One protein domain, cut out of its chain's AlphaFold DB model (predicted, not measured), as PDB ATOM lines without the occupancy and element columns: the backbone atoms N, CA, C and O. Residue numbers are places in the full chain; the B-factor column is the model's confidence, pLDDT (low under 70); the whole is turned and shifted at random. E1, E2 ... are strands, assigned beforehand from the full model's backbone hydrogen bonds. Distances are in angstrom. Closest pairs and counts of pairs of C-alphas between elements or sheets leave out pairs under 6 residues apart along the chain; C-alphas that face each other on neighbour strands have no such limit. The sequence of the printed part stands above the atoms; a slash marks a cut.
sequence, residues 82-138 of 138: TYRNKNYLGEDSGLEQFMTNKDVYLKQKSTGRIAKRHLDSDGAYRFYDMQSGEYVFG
ATOM      1  N   THR A  82      50.938  39.574 -26.092       86.44
ATOM      2  CA  THR A  82      52.012  40.246 -26.837       86.44
ATOM      3  C   THR A  82      51.505  41.472 -27.591       86.44
ATOM      4  O   THR A  82      52.271  42.372 -27.931       86.44
ATOM      5  N   TYR A  83      50.198  41.529 -27.852       85.25
ATOM      6  CA  TYR A  83      49.546  42.639 -28.528       85.25
ATOM      7  C   TYR A  83      48.096  42.770 -28.076       85.25
ATOM      8  O   TYR A  83      47.403  41.770 -27.893       85.25
ATOM      9  N   ARG A  84      47.626  44.012 -27.952       88.81
ATOM     10  CA  ARG A  84      46.250  44.341 -27.588       88.81
ATOM     11  C   ARG A  84      45.806  45.604 -28.328       88.81
ATOM     12  O   ARG A  84      46.440  46.653 -28.224       88.81
ATOM     13  N   ASN A  85      44.708  45.498 -29.063       88.75
ATOM     14  CA  ASN A  85      43.983  46.588 -29.696       88.75
ATOM     15  C   ASN A  85      42.599  46.692 -29.060       88.75
ATOM     16  O   ASN A  85      41.680  45.948 -29.405       88.75
ATOM     17  N   LYS A  86      42.454  47.658 -28.151       87.75
ATOM     18  CA  LYS A  86      41.217  47.872 -27.398       87.75
ATOM     19  C   LYS A  86      40.055  48.338 -28.274       87.75
ATOM     20  O   LYS A  86      38.929  48.205 -27.833       87.75
ATOM     21  N   ASN A  87      40.287  48.870 -29.472       87.56
ATOM     22  CA  ASN A  87      39.251  49.469 -30.323       87.56
ATOM     23  C   ASN A  87      39.247  48.793 -31.701       87.56
ATOM     24  O   ASN A  87      39.395  49.434 -32.746       87.56
ATOM     25  N   TYR A  88      39.154  47.462 -31.702       87.06
ATOM     26  CA  TYR A  88      39.146  46.681 -32.932       87.06
ATOM     27  C   TYR A  88      37.866  46.983 -33.719       87.06
ATOM     28  O   TYR A  88      36.778  46.870 -33.171       87.06
ATOM     29  N   LEU A  89      37.991  47.377 -34.992       86.94
ATOM     30  CA  LEU A  89      36.898  47.901 -35.834       86.94
ATOM     31  C   LEU A  89      36.321  49.268 -35.402       86.94
ATOM     32  O   LEU A  89      35.273  49.665 -35.905       86.94
ATOM     33  N   GLY A  90      37.008  50.009 -34.527       88.31
ATOM     34  CA  GLY A  90      36.607  51.348 -34.077       88.31
ATOM     35  C   GLY A  90      36.349  51.425 -32.571       88.31
ATOM     36  O   GLY A  90      36.327  50.410 -31.879       88.31
ATOM     37  N   GLU A  91      36.184  52.639 -32.042       83.69
ATOM     38  CA  GLU A  91      35.955  52.853 -30.601       83.69
ATOM     39  C   GLU A  91      34.582  52.337 -30.149       83.69
ATOM     40  O   GLU A  91      34.466  51.737 -29.077       83.69
ATOM     41  N   ASP A  92      33.579  52.472 -31.018       87.75
ATOM     42  CA  ASP A  92      32.184  52.109 -30.748       87.75
ATOM     43  C   ASP A  92      31.860  50.634 -31.022       87.75
ATOM     44  O   ASP A  92      30.751  50.180 -30.750       87.75
ATOM     45  N   SER A  93      32.809  49.852 -31.551       87.00
ATOM     46  CA  SER A  93      32.564  48.449 -31.917       87.00
ATOM     47  C   SER A  93      32.239  47.564 -30.711       87.00
ATOM     48  O   SER A  93      31.656  46.491 -30.855       87.00
ATOM     49  N   GLY A  94      32.677  47.976 -29.517       87.56
ATOM     50  CA  GLY A  94      32.637  47.133 -28.327       87.56
ATOM     51  C   GLY A  94      33.546  45.902 -28.425       87.56
ATOM     52  O   GLY A  94      33.410  44.997 -27.603       87.56
ATOM     53  N   LEU A  95      34.461  45.855 -29.400       87.75
ATOM     54  CA  LEU A  95      35.365  44.735 -29.638       87.75
ATOM     55  C   LEU A  95      36.812  45.113 -29.346       87.75
ATOM     56  O   LEU A  95      37.313  46.177 -29.710       87.75
ATOM     57  N   GLU A  96      37.499  44.179 -28.716       89.88
ATOM     58  CA  GLU A  96      38.923  44.233 -28.454       89.88
ATOM     59  C   GLU A  96      39.595  43.031 -29.112       89.88
ATOM     60  O   GLU A  96      39.123  41.905 -28.987       89.88
ATOM     61  N   GLN A  97      40.706  43.263 -29.806       90.75
ATOM     62  CA  GLN A  97      41.554  42.200 -30.334       90.75
ATOM     63  C   GLN A  97      42.803  42.085 -29.482       90.75
ATOM     64  O   GLN A  97      43.434  43.086 -29.156       90.75
ATOM     65  N   PHE A  98      43.211  40.865 -29.175       89.75
ATOM     66  CA  PHE A  98      44.447  40.621 -28.453       89.75
ATOM     67  C   PHE A  98      45.098  39.328 -28.925       89.75
ATOM     68  O   PHE A  98      44.460  38.467 -29.531       89.75
ATOM     69  N   MET A  99      46.407  39.234 -28.736       88.56
ATOM     70  CA  MET A  99      47.216  38.137 -29.252       88.56
ATOM     71  C   MET A  99      48.181  37.644 -28.192       88.56
ATOM     72  O   MET A  99      48.686  38.414 -27.377       88.56
ATOM     73  N   THR A 100      48.465  36.355 -28.269       86.94
ATOM     74  CA  THR A 100      49.575  35.711 -27.569       86.94
ATOM     75  C   THR A 100      50.669  35.382 -28.582       86.94
ATOM     76  O   THR A 100      50.560  35.688 -29.769       86.94
ATOM     77  N   ASN A 101      51.726  34.710 -28.141       83.81
ATOM     78  CA  ASN A 101      52.729  34.147 -29.045       83.81
ATOM     79  C   ASN A 101      52.186  33.062 -29.999       83.81
ATOM     80  O   ASN A 101      52.842  32.770 -30.995       83.81
ATOM     81  N   LYS A 102      51.035  32.445 -29.697       83.25
ATOM     82  CA  LYS A 102      50.479  31.319 -30.469       83.25
ATOM     83  C   LYS A 102      49.182  31.660 -31.189       83.25
ATOM     84  O   LYS A 102      48.944  31.188 -32.295       83.25
ATOM     85  N   ASP A 103      48.346  32.463 -30.551       89.81
ATOM     86  CA  ASP A 103      46.931  32.563 -30.884       89.81
ATOM     87  C   ASP A 103      46.446  34.014 -30.923       89.81
ATOM     88  O   ASP A 103      47.011  34.899 -30.274       89.81
ATOM     89  N   VAL A 104      45.352  34.230 -31.656       91.62
ATOM     90  CA  VAL A 104      44.669  35.521 -31.808       91.62
ATOM     91  C   VAL A 104      43.250  35.403 -31.281       91.62
ATOM     92  O   VAL A 104      42.565  34.419 -31.562       91.62
ATOM     93  N   TYR A 105      42.811  36.429 -30.563       92.06
ATOM     94  CA  TYR A 105      41.559  36.441 -29.830       92.06
ATOM     95  C   TYR A 105      40.780  37.730 -30.067       92.06
ATOM     96  O   TYR A 105      41.353  38.789 -30.348       92.06
ATOM     97  N   LEU A 106      39.464  37.628 -29.913       91.75
ATOM     98  CA  LEU A 106      38.549  38.753 -29.809       91.75
ATOM     99  C   LEU A 106      37.816  38.685 -28.481       91.75
ATOM    100  O   LEU A 106      37.321  37.625 -28.122       91.75
ATOM    101  N   LYS A 107      37.714  39.814 -27.784       89.44
ATOM    102  CA  LYS A 107      36.884  39.987 -26.594       89.44
ATOM    103  C   LYS A 107      35.760  40.959 -26.910       89.44
ATOM    104  O   LYS A 107      36.000  42.073 -27.380       89.44
ATOM    105  N   GLN A 108      34.535  40.563 -26.603       89.31
ATOM    106  CA  GLN A 108      33.405  41.478 -26.575       89.31
ATOM    107  C   GLN A 108      33.394  42.202 -25.224       89.31
ATOM    108  O   GLN A 108      33.190  41.582 -24.185       89.31
ATOM    109  N   LYS A 109      33.610  43.522 -25.218       85.44
ATOM    110  CA  LYS A 109      33.743  44.325 -23.988       85.44
ATOM    111  C   LYS A 109      32.501  44.266 -23.097       85.44
ATOM    112  O   LYS A 109      32.632  44.276 -21.881       85.44
ATOM    113  N   SER A 110      31.311  44.220 -23.698       84.12
ATOM    114  CA  SER A 110      30.034  44.251 -22.972       84.12
ATOM    115  C   SER A 110      29.719  42.952 -22.235       84.12
ATOM    116  O   SER A 110      29.115  42.992 -21.168       84.12
ATOM    117  N   THR A 111      30.103  41.809 -22.801       83.12
ATOM    118  CA  THR A 111      29.777  40.482 -22.258       83.12
ATOM    119  C   THR A 111      30.984  39.787 -21.640       83.12
ATOM    120  O   THR A 111      30.820  38.802 -20.931       83.12
ATOM    121  N   GLY A 112      32.197  40.258 -21.933       83.50
ATOM    122  CA  GLY A 112      33.441  39.579 -21.585       83.50
ATOM    123  C   GLY A 112      33.705  38.308 -22.396       83.50
ATOM    124  O   GLY A 112      34.743  37.689 -22.184       83.50
ATOM    125  N   ARG A 113      32.816  37.926 -23.327       85.50
ATOM    126  CA  ARG A 113      32.970  36.711 -24.141       85.50
ATOM    127  C   ARG A 113      34.203  36.804 -25.021       85.50
ATOM    128  O   ARG A 113      34.466  37.856 -25.613       85.50
ATOM    129  N   ILE A 114      34.922  35.690 -25.129       89.56
ATOM    130  CA  ILE A 114      36.153  35.596 -25.907       89.56
ATOM    131  C   ILE A 114      36.000  34.557 -27.003       89.56
ATOM    132  O   ILE A 114      35.569  33.429 -26.763       89.56
ATOM    133  N   ALA A 115      36.413  34.943 -28.202       91.44
ATOM    134  CA  ALA A 115      36.511  34.067 -29.348       91.44
ATOM    135  C   ALA A 115      37.973  33.889 -29.759       91.44
ATOM    136  O   ALA A 115      38.734  34.858 -29.819       91.44
ATOM    137  N   LYS A 116      38.360  32.653 -30.072       92.12
ATOM    138  CA  LYS A 116      39.697  32.292 -30.546       92.12
ATOM    139  C   LYS A 116      39.679  32.100 -32.056       92.12
ATOM    140  O   LYS A 116      38.760  31.493 -32.603       92.12
ATOM    141  N   ARG A 117      40.719  32.587 -32.731       94.00
ATOM    142  CA  ARG A 117      40.910  32.365 -34.163       94.00
ATOM    143  C   ARG A 117      41.307  30.914 -34.441       94.00
ATOM    144  O   ARG A 117      42.257  30.405 -33.849       94.00
ATOM    145  N   HIS A 118      40.626  30.290 -35.386       91.38
ATOM    146  CA  HIS A 118      40.887  28.958 -35.911       91.38
ATOM    147  C   HIS A 118      41.126  29.032 -37.422       91.38
ATOM    148  O   HIS A 118      40.620  29.942 -38.078       91.38
ATOM    149  N   LEU A 119      41.938  28.114 -37.951       92.00
ATOM    150  CA  LEU A 119      42.089  27.901 -39.389       92.00
ATOM    151  C   LEU A 119      41.233  26.697 -39.764       92.00
ATOM    152  O   LEU A 119      41.545  25.574 -39.371       92.00
ATOM    153  N   ASP A 120      40.173  26.945 -40.513       91.69
ATOM    154  CA  ASP A 120      39.211  25.920 -40.887       91.69
ATOM    155  C   ASP A 120      39.721  25.059 -42.048       91.69
ATOM    156  O   ASP A 120      40.670  25.403 -42.758       91.69
ATOM    157  N   SER A 121      39.058  23.922 -42.279       94.12
ATOM    158  CA  SER A 121      39.424  22.969 -43.335       94.12
ATOM    159  C   SER A 121      39.332  23.536 -44.756       94.12
ATOM    160  O   SER A 121      39.916  22.969 -45.675       94.12
ATOM    161  N   ASP A 122      38.591  24.627 -44.951       94.12
ATOM    162  CA  ASP A 122      38.499  25.354 -46.220       94.12
ATOM    163  C   ASP A 122      39.595  26.422 -46.392       94.12
ATOM    164  O   ASP A 122      39.628  27.121 -47.403       94.12
ATOM    165  N   GLY A 123      40.511  26.537 -45.424       92.62
ATOM    166  CA  GLY A 123      41.618  27.487 -45.437       92.62
ATOM    167  C   GLY A 123      41.253  28.892 -44.953       92.62
ATOM    168  O   GLY A 123      42.108  29.777 -44.995       92.62
ATOM    169  N   ALA A 124      40.020  29.118 -44.490       92.88
ATOM    170  CA  ALA A 124      39.601  30.404 -43.947       92.88
ATOM    171  C   ALA A 124      39.932  30.520 -42.454       92.88
ATOM    172  O   ALA A 124      39.788  29.570 -41.685       92.88
ATOM    173  N   TYR A 125      40.339  31.716 -42.026       92.50
ATOM    174  CA  TYR A 125      40.459  32.021 -40.604       92.50
ATOM    175  C   TYR A 125      39.120  32.502 -40.052       92.50
ATOM    176  O   TYR A 125      38.601  33.516 -40.513       92.50
ATOM    177  N   ARG A 126      38.605  31.824 -39.027       92.62
ATOM    178  CA  ARG A 126      37.343  32.170 -38.358       92.62
ATOM    179  C   ARG A 126      37.519  32.264 -36.852       92.62
ATOM    180  O   ARG A 126      38.464  31.711 -36.300       92.62
ATOM    181  N   PHE A 127      36.632  32.981 -36.180       93.00
ATOM    182  CA  PHE A 127      36.622  33.113 -34.728       93.00
ATOM    183  C   PHE A 127      35.480  32.300 -34.134       93.00
ATOM    184  O   PHE A 127      34.322  32.481 -34.510       93.00
ATOM    185  N   TYR A 128      35.828  31.447 -33.175       91.06
ATOM    186  CA  TYR A 128      34.891  30.605 -32.443       91.06
ATOM    187  C   TYR A 128      34.899  30.981 -30.970       91.06
ATOM    188  O   TYR A 128      35.971  31.155 -30.385       91.06
ATOM    189  N   ASP A 129      33.719  31.123 -30.380       90.12
ATOM    190  CA  ASP A 129      33.564  31.391 -28.956       90.12
ATOM    191  C   ASP A 129      34.206  30.266 -28.136       90.12
ATOM    192  O   ASP A 129      33.974  29.085 -28.388       90.12
ATOM    193  N   MET A 130      35.040  30.619 -27.161       86.06
ATOM    194  CA  MET A 130      35.800  29.629 -26.392       86.06
ATOM    195  C   MET A 130      34.941  28.834 -25.403       86.06
ATOM    196  O   MET A 130      35.374  27.773 -24.957       86.06
ATOM    197  N   GLN A 131      33.752  29.326 -25.047       84.06
ATOM    198  CA  GLN A 131      32.856  28.670 -24.102       84.06
ATOM    199  C   GLN A 131      31.829  27.784 -24.813       84.06
ATOM    200  O   GLN A 131      31.623  26.645 -24.396       84.06
ATOM    201  N   SER A 132      31.182  28.289 -25.868       85.81
ATOM    202  CA  SER A 132      30.155  27.551 -26.617       85.81
ATOM    203  C   SER A 132      30.696  26.798 -27.833       85.81
ATOM    204  O   SER A 132      30.046  25.869 -28.305       85.81
ATOM    205  N   GLY A 133      31.869  27.172 -28.353       86.56
ATOM    206  CA  GLY A 133      32.410  26.641 -29.608       86.56
ATOM    207  C   GLY A 133      31.695  27.160 -30.859       86.56
ATOM    208  O   GLY A 133      31.977  26.698 -31.961       86.56
ATOM    209  N   GLU A 134      30.760  28.100 -30.715       86.81
ATOM    210  CA  GLU A 134      29.980  28.634 -31.830       86.81
ATOM    211  C   GLU A 134      30.795  29.616 -32.670       86.81
ATOM    212  O   GLU A 134      31.616  30.377 -32.153       86.81
ATOM    213  N   TYR A 135      30.534  29.634 -33.977       85.38
ATOM    214  CA  TYR A 135      31.096  30.636 -34.877       85.38
ATOM    215  C   TYR A 135      30.585  32.034 -34.507       85.38
ATOM    216  O   TYR A 135      29.382  32.256 -34.376       85.38
ATOM    217  N   VAL A 136      31.513  32.980 -34.376       83.31
ATOM    218  CA  VAL A 136      31.217  34.383 -34.064       83.31
ATOM    219  C   VAL A 136      31.331  35.244 -35.316       83.31
ATOM    220  O   VAL A 136      30.432  36.026 -35.613       83.31
ATOM    221  N   PHE A 137      32.459  35.137 -36.023       75.12
ATOM    222  CA  PHE A 137      32.790  35.996 -37.161       75.12
ATOM    223  C   PHE A 137      34.021  35.454 -37.914       75.12
ATOM    224  O   PHE A 137      34.881  34.813 -37.310       75.12
ATOM    225  N   GLY A 138      34.125  35.715 -39.218       62.00
ATOM    226  CA  GLY A 138      35.231  35.274 -40.079       62.00
ATOM    227  C   GLY A 138      34.849  35.233 -41.544       62.00
ATOM    228  O   GLY A 138      33.799  34.613 -41.825       62.00
TER     229      GLY A 138
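This is residues 82 to 138 of the 138 residues of an uncharacterized protein of Methanosphaera sp. BMS (UniProt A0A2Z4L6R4). One strongly twisted sheet of six strands, E1 to E6, folds back and forth along the chain and curls, so that the end with E4, E5 and E6 is turned away from E1 and E2. It stays open, with its edges E1 and E6 apart, and no named helix covers it. The 57 printed residues hold six named strands, in the sheet order E1 E2 E3 E4 E5 E6, all antiparallel; the class is all strand. The whole is compact, with a radius of gyration of the C-alphas of 11.2 A, and spans 33 by 23 by 18 A.

E1, residues 82 to 85, and E2, residues 95 to 100, form a hairpin at 171 degrees, with N 85 and O 97 2.7 A apart. E3, residues 104 to 108, follows in a hairpin with E2; N 105 and O 98 are 2.8 A apart. E4, residues 114 to 119, is antiparallel to E3 at 147 degrees, with N 115 and O 106 2.8 A apart. E5, residues 125 to 129, pairs with E4 through N 118 and O 126, 2.7 A. E6, residues 135 to 137, is the edge strand beside E5, at 122 degrees; N 127 and O 137 are 2.8 A apart. The six make a meander, each strand the antiparallel neighbour of the one before. From edge to edge the strands' lines turn by 113 degrees and the way across the sheet by 82 degrees.

E1 begins at C-alpha 82 (52.012, 40.246, -26.837). E2 is 17.0 A long and E4 16.6 A; E3 is 13.8 A, E5 13.6 A, E1 10.6 A and E6 6.1 A. E6 ends at C-alpha 137 (32.790, 35.996, -37.161).

The C-alphas farthest apart, of Glu 91 and Ser 121, are 32.7 A apart. The printed part has no cut and no long link. Mean pLDDT of the printed part is 87.9; residue 138 is under 70.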